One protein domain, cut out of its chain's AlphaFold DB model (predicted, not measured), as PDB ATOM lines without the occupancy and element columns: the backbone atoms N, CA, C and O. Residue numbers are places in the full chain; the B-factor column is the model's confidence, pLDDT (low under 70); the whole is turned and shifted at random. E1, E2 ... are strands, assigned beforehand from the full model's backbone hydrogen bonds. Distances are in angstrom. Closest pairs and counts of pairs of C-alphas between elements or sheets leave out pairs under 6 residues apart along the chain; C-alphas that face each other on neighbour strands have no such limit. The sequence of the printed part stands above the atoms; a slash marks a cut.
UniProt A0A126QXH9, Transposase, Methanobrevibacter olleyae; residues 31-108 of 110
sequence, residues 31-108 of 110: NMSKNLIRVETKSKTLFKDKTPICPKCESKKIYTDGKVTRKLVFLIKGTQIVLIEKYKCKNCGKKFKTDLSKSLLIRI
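Overview. This is residues 31 to 108 of the 110 residues of the protein "Transposase" of Methanobrevibacter olleyae (UniProt A0A126QXH9). Picture a long, twisted hairpin of two strands, E3 and E4, that makes the long axis, with a shorter hairpin, E1 and E2, set side by side with E4 through E2, and the short strand E5 beside the last part of E4 on that same side. The loop of residues 50 to 61 joins the two hairpins, and after E5 the tail folds back so that its residues 106 to 107 pair with the last two residues of E3. There are 78 residues printed with five named strands, E1 to E5 in that order along the chain, and no named helix. The class is all strand, though 38 of the 78 printed residues, under half, are in named strands; the sheet is branched and mixed, with E2 and E4 parallel and the other neighbour pairs antiparallel. The whole is compact, with a radius of gyration of the C-alphas of 12.9 A, yet elongated, spanning 40 by 22 by 18 A.

Along the chain. Start at residue 31 and go on to C-alpha 36 at (-37.061, -22.620, 7.156), where E1 begins; it covers residues 36 to 40 and measures 13.3 A from first to last C-alpha. Next look at residues 45 to 49, which are E2, 13.7 A long. After residues 50 to 61, find C-alpha 62 at (-42.691, -19.298, 21.065); from there E3 runs to residue 74, 28.7 A away, and with 13 residues it is the longest strand by residues. E3 bends by 75 degrees at residue 66. E4 follows as residues 78 to 89, 33.5 A from first to last C-alpha. E5 is residues 95 to 97, 7.2 A long, and ends at C-alpha 97 at (-39.013, -28.915, 16.554).

Arrangement. Begin with E1 and E2, a hairpin, antiparallel at 156 degrees between their directions; C-alphas 40 and 45 face each other at 4.6 A, and N 37 and O 48 are within hydrogen-bond range at 2.8 A. On the other side of E2 from E1 lies E4, parallel to it at 32 degrees. There C-alphas 46 and 83 face each other at 4.5 A, and N 83 and O 45 are 2.8 A apart. Now read E4 against E3, its antiparallel neighbour in a hairpin, at 162 degrees. Their facing C-alphas run from 62 and 89, 4.6 A, to 74 and 78, 5.0 A; look for N 65 and O 86 at 2.8 A and N 80 and O 72 at 2.8 A. E4 and E5 are a hairpin too, antiparallel at 150 degrees, with N 87 and O 96 at 2.8 A and C-alphas 86 and 97 facing each other at 4.2 A. E4 has three neighbours: E2, beside residues 82 to 85, and E5, beside residues 85 to 88, lie on one side of it, and E3, beside residues 78 to 89, on the other side. E3, E4 and E5 form a meander, each strand the antiparallel neighbour of the one before. The edge strands are E1, E3 and E5. E1 is apart from E3, E4 and E5, and E2 and E5 are only just apart, their closest C-alphas 8.2 A from each other.

Size, cuts and confidence. The two C-alphas farthest apart are those of Ile 76 and Asn 91, 39.9 A, while those of Asn 31 and Ile 108, the first and last printed, are 16.5 A apart. The printed part has no cut. The link from E2 to E3, 12 residues, is long; the other three links are tight. The mean pLDDT of the printed part is 81.0, and the model's confidence is under 70 at residues 31 to 33, 42 to 43, 75 to 78 and 101 to 108.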
ATOM      1  N   ASN A  31     -34.499 -23.929  -2.412       47.00
ATOM      2  CA  ASN A  31     -35.889 -24.391  -2.281       47.00
ATOM      3  C   ASN A  31     -36.251 -24.784  -0.837       47.00
ATOM      4  O   ASN A  31     -36.893 -25.806  -0.591       47.00
ATOM      5  N   MET A  32     -35.795 -24.010   0.146       56.03
ATOM      6  CA  MET A  32     -36.314 -24.117   1.509       56.03
ATOM      7  C   MET A  32     -37.606 -23.308   1.607       56.03
ATOM      8  O   MET A  32     -37.692 -22.207   1.064       56.03
ATOM      9  N   SER A  33     -38.628 -23.839   2.291       61.03
ATOM     10  CA  SER A  33     -39.834 -23.048   2.570       61.03
ATOM     11  C   SER A  33     -39.450 -21.678   3.144       61.03
ATOM     12  O   SER A  33     -38.481 -21.585   3.896       61.03
ATOM     13  N   LYS A  34     -40.220 -20.619   2.845       71.56
ATOM     14  CA  LYS A  34     -39.941 -19.246   3.332       71.56
ATOM     15  C   LYS A  34     -39.730 -19.167   4.854       71.56
ATOM     16  O   LYS A  34     -39.159 -18.194   5.348       71.56
ATOM     17  N   ASN A  35     -40.227 -20.164   5.589       79.12
ATOM     18  CA  ASN A  35     -40.125 -20.254   7.034       79.12
ATOM     19  C   ASN A  35     -38.928 -21.069   7.541       79.12
ATOM     20  O   ASN A  35     -38.687 -21.034   8.734       79.12
ATOM     21  N   LEU A  36     -38.176 -21.788   6.707       81.12
ATOM     22  CA  LEU A  36     -37.061 -22.620   7.156       81.12
ATOM     23  C   LEU A  36     -35.729 -21.905   6.898       81.12
ATOM     24  O   LEU A  36     -35.420 -21.526   5.773       81.12
ATOM     25  N   ILE A  37     -34.921 -21.748   7.942       82.50
ATOM     26  CA  ILE A  37     -33.594 -21.132   7.896       82.50
ATOM     27  C   ILE A  37     -32.536 -22.203   8.129       82.50
ATOM     28  O   ILE A  37     -32.602 -22.975   9.090       82.50
ATOM     29  N   ARG A  38     -31.513 -22.187   7.274       82.88
ATOM     30  CA  ARG A  38     -30.286 -22.959   7.434       82.88
ATOM     31  C   ARG A  38     -29.153 -22.026   7.836       82.88
ATOM     32  O   ARG A  38     -28.938 -21.001   7.200       82.88
ATOM     33  N   VAL A  39     -28.422 -22.398   8.879       80.75
ATOM     34  CA  VAL A  39     -27.200 -21.715   9.310       80.75
ATOM     35  C   VAL A  39     -26.053 -22.713   9.208       80.75
ATOM     36  O   VAL A  39     -26.055 -23.727   9.905       80.75
ATOM     37  N   GLU A  40     -25.094 -22.446   8.326       76.44
ATOM     38  CA  GLU A  40     -23.857 -23.222   8.212       76.44
ATOM     39  C   GLU A  40     -22.744 -22.519   8.998       76.44
ATOM     40  O   GLU A  40     -22.437 -21.354   8.762       76.44
ATOM     41  N   THR A  41     -22.137 -23.226   9.949       71.62
ATOM     42  CA  THR A  41     -20.853 -22.847  10.550       71.62
ATOM     43  C   THR A  41     -19.768 -23.803  10.060       71.62
ATOM     44  O   THR A  41     -20.082 -24.870   9.533       71.62
ATOM     45  N   LYS A  42     -18.486 -23.456  10.264       64.75
ATOM     46  CA  LYS A  42     -17.328 -24.261   9.815       64.75
ATOM     47  C   LYS A  42     -17.403 -25.750  10.199       64.75
ATOM     48  O   LYS A  42     -16.769 -26.564   9.543       64.75
ATOM     49  N   SER A  43     -18.158 -26.107  11.240       65.44
ATOM     50  CA  SER A  43     -18.264 -27.480  11.743       65.44
ATOM     51  C   SER A  43     -19.689 -28.030  11.870       65.44
ATOM     52  O   SER A  43     -19.837 -29.228  12.100       65.44
ATOM     53  N   LYS A  44     -20.751 -27.210  11.772       78.19
ATOM     54  CA  LYS A  44     -22.131 -27.662  12.042       78.19
ATOM     55  C   LYS A  44     -23.155 -26.971  11.145       78.19
ATOM     56  O   LYS A  44     -23.094 -25.770  10.911       78.19
ATOM     57  N   THR A  45     -24.161 -27.728  10.714       81.81
ATOM     58  CA  THR A  45     -25.370 -27.173  10.084       81.81
ATOM     59  C   THR A  45     -26.493 -27.109  11.118       81.81
ATOM     60  O   THR A  45     -26.762 -28.110  11.779       81.81
ATOM     61  N   LEU A  46     -27.159 -25.961  11.256       84.19
ATOM     62  CA  LEU A  46     -28.335 -25.759  12.107       84.19
ATOM     63  C   LEU A  46     -29.567 -25.420  11.260       84.19
ATOM     64  O   LEU A  46     -29.511 -24.526  10.417       84.19
ATOM     65  N   PHE A  47     -30.690 -26.076  11.552       86.38
ATOM     66  CA  PHE A  47     -32.003 -25.772  10.988       86.38
ATOM     67  C   PHE A  47     -32.936 -25.172  12.039       86.38
ATOM     68  O   PHE A  47     -33.172 -25.772  13.094       86.38
ATOM     69  N   LYS A  48     -33.512 -24.012  11.726       87.38
ATOM     70  CA  LYS A  48     -34.466 -23.296  12.579       87.38
ATOM     71  C   LYS A  48     -35.590 -22.689  11.747       87.38
ATOM     72  O   LYS A  48     -35.364 -22.326  10.598       87.38
ATOM     73  N   ASP A  49     -36.769 -22.533  12.327       86.00
ATOM     74  CA  ASP A  49     -37.842 -21.759  11.712       86.00
ATOM     75  C   ASP A  49     -37.567 -20.251  11.857       86.00
ATOM     76  O   ASP A  49     -37.117 -19.783  12.908       86.00
ATOM     77  N   LYS A  50     -37.850 -19.475  10.806       86.31
ATOM     78  CA  LYS A  50     -37.820 -18.003  10.788       86.31
ATOM     79  C   LYS A  50     -38.877 -17.434  11.724       86.31
ATOM     80  O   LYS A  50     -38.608 -16.535  12.510       86.31
ATOM     81  N   THR A  51     -40.080 -17.979  11.616       87.12
ATOM     82  CA  THR A  51     -41.252 -17.646  12.415       87.12
ATOM     83  C   THR A  51     -41.861 -18.955  12.913       87.12
ATOM     84  O   THR A  51     -42.723 -19.526  12.240       87.12
ATOM     85  N   PRO A  52     -41.390 -19.501  14.050       87.25
ATOM     86  CA  PRO A  52     -41.985 -20.707  14.603       87.25
ATOM     87  C   PRO A  52     -43.413 -20.401  15.064       87.25
ATOM     88  O   PRO A  52     -43.661 -19.432  15.783       87.25
ATOM     89  N   ILE A  53     -44.353 -21.244  14.650       90.38
ATOM     90  CA  ILE A  53     -45.769 -21.154  15.011       90.38
ATOM     91  C   ILE A  53     -46.132 -22.438  15.743       90.38
ATOM     92  O   ILE A  53     -45.726 -23.526  15.334       90.38
ATOM     93  N   CYS A  54     -46.876 -22.328  16.844       91.38
ATOM     94  CA  CYS A  54     -47.289 -23.512  17.581       91.38
ATOM     95  C   CYS A  54     -48.196 -24.398  16.710       91.38
ATOM     96  O   CYS A  54     -49.271 -23.940  16.334       91.38
ATOM     97  N   PRO A  55     -47.866 -25.680  16.488       90.12
ATOM     98  CA  PRO A  55     -48.708 -26.570  15.686       90.12
ATOM     99  C   PRO A  55     -50.004 -26.993  16.398       90.12
ATOM    100  O   PRO A  55     -50.820 -27.681  15.807       90.12
ATOM    101  N   LYS A  56     -50.176 -26.648  17.686       93.31
ATOM    102  CA  LYS A  56     -51.370 -26.995  18.476       93.31
ATOM    103  C   LYS A  56     -52.376 -25.847  18.582       93.31
ATOM    104  O   LYS A  56     -53.569 -26.102  18.578       93.31
ATOM    105  N   CYS A  57     -51.905 -24.616  18.777       93.38
ATOM    106  CA  CYS A  57     -52.774 -23.463  19.049       93.38
ATOM    107  C   CYS A  57     -52.440 -22.233  18.205       93.38
ATOM    108  O   CYS A  57     -52.862 -21.135  18.551       93.38
ATOM    109  N   GLU A  58     -51.587 -22.393  17.188       93.00
ATOM    110  CA  GLU A  58     -51.192 -21.355  16.222       93.00
ATOM    111  C   GLU A  58     -50.566 -20.091  16.836       93.00
ATOM    112  O   GLU A  58     -50.264 -19.107  16.161       93.00
ATOM    113  N   SER A  59     -50.285 -20.126  18.139       93.25
ATOM    114  CA  SER A  59     -49.663 -19.018  18.840       93.25
ATOM    115  C   SER A  59     -48.248 -18.781  18.324       93.25
ATOM    116  O   SER A  59     -47.428 -19.701  18.254       93.25
ATOM    117  N   LYS A  60     -47.944 -17.510  18.061       93.62
ATOM    118  CA  LYS A  60     -46.598 -17.009  17.747       93.62
ATOM    119  C   LYS A  60     -45.740 -16.791  19.002       93.62
ATOM    120  O   LYS A  60     -44.562 -16.468  18.895       93.62
ATOM    121  N   LYS A  61     -46.307 -16.967  20.208       93.50
ATOM    122  CA  LYS A  61     -45.589 -16.830  21.488       93.50
ATOM    123  C   LYS A  61     -44.731 -18.071  21.745       93.50
ATOM    124  O   LYS A  61     -45.091 -18.936  22.548       93.50
ATOM    125  N   ILE A  62     -43.611 -18.162  21.038       94.94
ATOM    126  CA  ILE A  62     -42.691 -19.298  21.065       94.94
ATOM    127  C   ILE A  62     -41.342 -18.879  21.649       94.94
ATOM    128  O   ILE A  62     -40.877 -17.768  21.415       94.94
ATOM    129  N   TYR A  63     -40.711 -19.775  22.402       93.31
ATOM    130  CA  TYR A  63     -39.314 -19.647  22.812       93.31
ATOM    131  C   TYR A  63     -38.526 -20.899  22.430       93.31
ATOM    132  O   TYR A  63     -39.105 -21.969  22.216       93.31
ATOM    133  N   THR A  64     -37.211 -20.751  22.312       92.81
ATOM    134  CA  THR A  64     -36.292 -21.851  22.014       92.81
ATOM    135  C   THR A  64     -36.176 -22.783  23.224       92.81
ATOM    136  O   THR A  64     -35.967 -22.340  24.349       92.81
ATOM    137  N   ASP A  65     -36.336 -24.088  22.997       93.50
ATOM    138  CA  ASP A  65     -36.268 -25.160  24.012       93.50
ATOM    139  C   ASP A  65     -35.048 -26.065  23.752       93.50
ATOM    140  O   ASP A  65     -35.098 -27.292  23.860       93.50
ATOM    141  N   GLY A  66     -33.946 -25.444  23.320       92.81
ATOM    142  CA  GLY A  66     -32.687 -26.108  22.996       92.81
ATOM    143  C   GLY A  66     -32.624 -26.674  21.576       92.81
ATOM    144  O   GLY A  66     -33.363 -26.279  20.677       92.81
ATOM    145  N   LYS A  67     -31.696 -27.611  21.360       93.19
ATOM    146  CA  LYS A  67     -31.403 -28.208  20.047       93.19
ATOM    147  C   LYS A  67     -31.386 -29.730  20.144       93.19
ATOM    148  O   LYS A  67     -31.157 -30.293  21.213       93.19
ATOM    149  N   VAL A  68     -31.641 -30.414  19.034       89.38
ATOM    150  CA  VAL A  68     -31.403 -31.858  18.893       89.38
ATOM    151  C   VAL A  68     -30.493 -32.130  17.719       89.38
ATOM    152  O   VAL A  68     -30.670 -31.571  16.640       89.38
ATOM    153  N   THR A  69     -29.542 -33.024  17.936       88.25
ATOM    154  CA  THR A  69     -28.684 -33.539  16.883       88.25
ATOM    155  C   THR A  69     -29.422 -34.616  16.098       88.25
ATOM    156  O   THR A  69     -30.017 -35.517  16.690       88.25
ATOM    157  N   ARG A  70     -29.385 -34.547  14.769       84.38
ATOM    158  CA  ARG A  70     -29.885 -35.604  13.890       84.38
ATOM    159  C   ARG A  70     -28.924 -35.883  12.751       84.38
ATOM    160  O   ARG A  70     -28.270 -34.980  12.240       84.38
ATOM    161  N   LYS A  71     -28.880 -37.147  12.353       81.94
ATOM    162  CA  LYS A  71     -28.200 -37.612  11.149       81.94
ATOM    163  C   LYS A  71     -29.168 -37.428   9.976       81.94
ATOM    164  O   LYS A  71     -30.266 -37.975  10.014       81.94
ATOM    165  N   LEU A  72     -28.803 -36.611   8.992       78.44
ATOM    166  CA  LEU A  72     -29.581 -36.388   7.770       78.44
ATOM    167  C   LEU A  72     -28.750 -36.771   6.554       78.44
ATOM    168  O   LEU A  72     -27.541 -36.545   6.538       78.44
ATOM    169  N   VAL A  73     -29.404 -37.315   5.532       71.19
ATOM    170  CA  VAL A  73     -28.759 -37.618   4.255       71.19
ATOM    171  C   VAL A  73     -29.089 -36.506   3.273       71.19
ATOM    172  O   VAL A  73     -30.245 -36.293   2.909       71.19
ATOM    173  N   PHE A  74     -28.052 -35.784   2.869       71.75
ATOM    174  CA  PHE A  74     -28.107 -34.797   1.805       71.75
ATOM    175  C   PHE A  74     -27.670 -35.459   0.505       71.75
ATOM    176  O   PHE A  74     -26.676 -36.181   0.493       71.75
ATOM    177  N   LEU A  75     -28.365 -35.158  -0.593       65.56
ATOM    178  CA  LEU A  75     -28.087 -35.746  -1.910       65.56
ATOM    179  C   LEU A  75     -26.611 -35.611  -2.332       65.56
ATOM    180  O   LEU A  75     -26.045 -36.545  -2.880       65.56
ATOM    181  N   ILE A  76     -25.982 -34.468  -2.040       65.75
ATOM    182  CA  ILE A  76     -24.606 -34.164  -2.476       65.75
ATOM    183  C   ILE A  76     -23.586 -34.386  -1.355       65.75
ATOM    184  O   ILE A  76     -22.516 -34.942  -1.579       65.75
ATOM    185  N   LYS A  77     -23.901 -33.946  -0.131       67.69
ATOM    186  CA  LYS A  77     -22.970 -34.003   1.012       67.69
ATOM    187  C   LYS A  77     -22.985 -35.360   1.727       67.69
ATOM    188  O   LYS A  77     -22.317 -35.518   2.749       67.69
ATOM    189  N   GLY A  78     -23.777 -36.311   1.235       69.88
ATOM    190  CA  GLY A  78     -24.000 -37.590   1.887       69.88
ATOM    191  C   GLY A  78     -24.571 -37.402   3.288       69.88
ATOM    192  O   GLY A  78     -25.366 -36.497   3.559       69.88
ATOM    193  N   THR A  79     -24.160 -38.272   4.202       77.50
ATOM    194  CA  THR A  79     -24.668 -38.211   5.565       77.50
ATOM    195  C   THR A  79     -23.983 -37.119   6.378       77.50
ATOM    196  O   THR A  79     -22.765 -37.096   6.500       77.50
ATOM    197  N   GLN A  80     -24.779 -36.254   6.997       77.12
ATOM    198  CA  GLN A  80     -24.313 -35.155   7.829       77.12
ATOM    199  C   GLN A  80     -24.990 -35.184   9.195       77.12
ATOM    200  O   GLN A  80     -26.177 -35.492   9.330       77.12
ATOM    201  N   ILE A  81     -24.225 -34.814  10.218       83.19
ATOM    202  CA  ILE A  81     -24.748 -34.568  11.556       83.19
ATOM    203  C   ILE A  81     -25.166 -33.100  11.626       83.19
ATOM    204  O   ILE A  81     -24.347 -32.196  11.468       83.19
ATOM    205  N   VAL A  82     -26.451 -32.855  11.864       84.06
ATOM    206  CA  VAL A  82     -27.031 -31.512  11.903       84.06
ATOM    207  C   VAL A  82     -27.702 -31.241  13.239       84.06
ATOM    208  O   VAL A  82     -28.097 -32.158  13.958       84.06
ATOM    209  N   LEU A  83     -27.876 -29.964  13.552       87.06
ATOM    210  CA  LEU A  83     -28.663 -29.489  14.676       87.06
ATOM    211  C   LEU A  83     -30.037 -29.030  14.186       87.06
ATOM    212  O   LEU A  83     -30.155 -28.354  13.168       87.06
ATOM    213  N   ILE A  84     -31.072 -29.371  14.939       88.75
ATOM    214  CA  ILE A  84     -32.450 -28.942  14.709       88.75
ATOM    215  C   ILE A  84     -32.902 -28.177  15.950       88.75
ATOM    216  O   ILE A  84     -32.822 -28.704  17.063       88.75
ATOM    217  N   GLU A  85     -33.359 -26.942  15.764       92.19
ATOM    218  CA  GLU A  85     -33.905 -26.121  16.844       92.19
ATOM    219  C   GLU A  85     -35.195 -26.745  17.407       92.19
ATOM    220  O   GLU A  85     -36.032 -27.292  16.678       92.19
ATOM    221  N   LYS A  86     -35.346 -26.685  18.731       94.25
ATOM    222  CA  LYS A  86     -36.575 -27.035  19.442       94.25
ATOM    223  C   LYS A  86     -37.252 -25.779  19.942       94.25
ATOM    224  O   LYS A  86     -36.617 -24.784  20.279       94.25
ATOM    225  N   TYR A  87     -38.558 -25.880  20.073       94.19
ATOM    226  CA  TYR A  87     -39.432 -24.796  20.449       94.19
ATOM    227  C   TYR A  87     -40.410 -25.253  21.515       94.19
ATOM    228  O   TYR A  87     -40.872 -26.398  21.507       94.19
ATOM    229  N   LYS A  88     -40.787 -24.328  22.393       94.94
ATOM    230  CA  LYS A  88     -41.914 -24.500  23.302       94.94
ATOM    231  C   LYS A  88     -42.853 -23.306  23.214       94.94
ATOM    232  O   LYS A  88     -42.443 -22.146  23.190       94.94
ATOM    233  N   CYS A  89     -44.144 -23.604  23.129       95.44
ATOM    234  CA  CYS A  89     -45.187 -22.592  23.119       95.44
ATOM    235  C   CYS A  89     -45.439 -22.072  24.537       95.44
ATOM    236  O   CYS A  89     -45.718 -22.863  25.436       95.44
ATOM    237  N   LYS A  90     -45.408 -20.748  24.731       95.00
ATOM    238  CA  LYS A  90     -45.782 -20.123  26.012       95.00
ATOM    239  C   LYS A  90     -47.276 -20.249  26.303       95.00
ATOM    240  O   LYS A  90     -47.652 -20.327  27.460       95.00
ATOM    241  N   ASN A  91     -48.109 -20.281  25.262       94.56
ATOM    242  CA  ASN A  91     -49.562 -20.304  25.417       94.56
ATOM    243  C   ASN A  91     -50.092 -21.671  25.873       94.56
ATOM    244  O   ASN A  91     -50.913 -21.745  26.770       94.56
ATOM    245  N   CYS A  92     -49.631 -22.765  25.255       94.38
ATOM    246  CA  CYS A  92     -50.158 -24.109  25.537       94.38
ATOM    247  C   CYS A  92     -49.112 -25.112  26.043       94.38
ATOM    248  O   CYS A  92     -49.405 -26.300  26.167       94.38
ATOM    249  N   GLY A  93     -47.861 -24.687  26.237       93.88
ATOM    250  CA  GLY A  93     -46.769 -25.549  26.697       93.88
ATOM    251  C   GLY A  93     -46.273 -26.587  25.683       93.88
ATOM    252  O   GLY A  93     -45.297 -27.281  25.973       93.88
ATOM    253  N   LYS A  94     -46.894 -26.703  24.496       93.88
ATOM    254  CA  LYS A  94     -46.520 -27.697  23.477       93.88
ATOM    255  C   LYS A  94     -45.064 -27.511  23.057       93.88
ATOM    256  O   LYS A  94     -44.673 -26.428  22.619       93.88
ATOM    257  N   LYS A  95     -44.303 -28.602  23.142       94.38
ATOM    258  CA  LYS A  95     -42.956 -28.720  22.590       94.38
ATOM    259  C   LYS A  95     -43.016 -29.241  21.159       94.38
ATOM    260  O   LYS A  95     -43.787 -30.157  20.865       94.38
ATOM    261  N   PHE A  96     -42.214 -28.656  20.285       89.62
ATOM    262  CA  PHE A  96     -42.063 -29.066  18.893       89.62
ATOM    263  C   PHE A  96     -40.648 -28.735  18.405       89.62
ATOM    264  O   PHE A  96     -39.843 -28.167  19.138       89.62
ATOM    265  N   LYS A  97     -40.314 -29.155  17.190       90.69
ATOM    266  CA  LYS A  97     -39.013 -28.915  16.554       90.69
ATOM    267  C   LYS A  97     -39.235 -28.262  15.200       90.69
ATOM    268  O   LYS A  97     -40.344 -28.358  14.677       90.69
ATOM    269  N   THR A  98     -38.184 -27.668  14.650       86.75
ATOM    270  CA  THR A  98     -38.174 -27.165  13.274       86.75
ATOM    271  C   THR A  98     -38.728 -28.207  12.305       86.75
ATOM    272  O   THR A  98     -38.324 -29.377  12.334       86.75
ATOM    273  N   ASP A  99     -39.641 -27.773  11.443       81.62
ATOM    274  CA  ASP A  99     -40.263 -28.636  10.449       81.62
ATOM    275  C   ASP A  99     -39.362 -28.793   9.217       81.62
ATOM    276  O   ASP A  99     -39.241 -27.904   8.375       81.62
ATOM    277  N   LEU A 100     -38.720 -29.959   9.113       78.31
ATOM    278  CA  LEU A 100     -37.868 -30.313   7.977       78.31
ATOM    279  C   LEU A 100     -38.635 -30.959   6.820       78.31
ATOM    280  O   LEU A 100     -38.056 -31.115   5.750       78.31
ATOM    281  N   SER A 101     -39.912 -31.322   7.005       67.50
ATOM    282  CA  SER A 101     -40.716 -31.959   5.948       67.50
ATOM    283  C   SER A 101     -40.925 -31.035   4.746       67.50
ATOM    284  O   SER A 101     -41.085 -31.488   3.618       67.50
ATOM    285  N   LYS A 102     -40.824 -29.723   4.972       59.47
ATOM    286  CA  LYS A 102     -40.922 -28.678   3.946       59.47
ATOM    287  C   LYS A 102     -39.594 -28.398   3.232       59.47
ATOM    288  O   LYS A 102     -39.453 -27.364   2.579       59.47
ATOM    289  N   SER A 103     -38.600 -29.274   3.394       59.44
ATOM    290  CA  SER A 103     -37.333 -29.222   2.671       59.44
ATOM    291  C   SER A 103     -37.322 -30.282   1.572       59.44
ATOM    292  O   SER A 103     -37.178 -31.469   1.845       59.44
ATOM    293  N   LEU A 104     -37.413 -29.838   0.315       51.16
ATOM    294  CA  LEU A 104     -37.415 -30.703  -0.876       51.16
ATOM    295  C   LEU A 104     -36.093 -31.468  -1.103       51.16
ATOM    296  O   LEU A 104     -35.992 -32.256  -2.034       51.16
ATOM    297  N   LEU A 105     -35.068 -31.233  -0.277       53.72
ATOM    298  CA  LEU A 105     -33.707 -31.754  -0.462       53.72
ATOM    299  C   LEU A 105     -33.233 -32.664   0.684       53.72
ATOM    300  O   LEU A 105     -32.071 -33.074   0.690       53.72
ATOM    301  N   ILE A 106     -34.096 -32.965   1.662       56.06
ATOM    302  CA  ILE A 106     -33.749 -33.781   2.832       56.06
ATOM    303  C   ILE A 106     -34.566 -35.072   2.804       56.06
ATOM    304  O   ILE A 106     -35.776 -35.053   3.015       56.06
ATOM    305  N   ARG A 107     -33.893 -36.215   2.618       50.50
ATOM    306  CA  ARG A 107     -34.504 -37.528   2.860       50.50
ATOM    307  C   ARG A 107     -34.332 -37.857   4.347       50.50
ATOM    308  O   ARG A 107     -33.210 -37.981   4.841       50.50
ATOM    309  N   ILE A 108     -35.443 -37.934   5.078       48.97
ATOM    310  CA  ILE A 108     -35.450 -38.368   6.478       48.97
ATOM    311  C   ILE A 108     -35.470 -39.897   6.460       48.97
ATOM    312  O   ILE A 108     -36.498 -40.485   6.141       48.97
TER     313      ILE A 108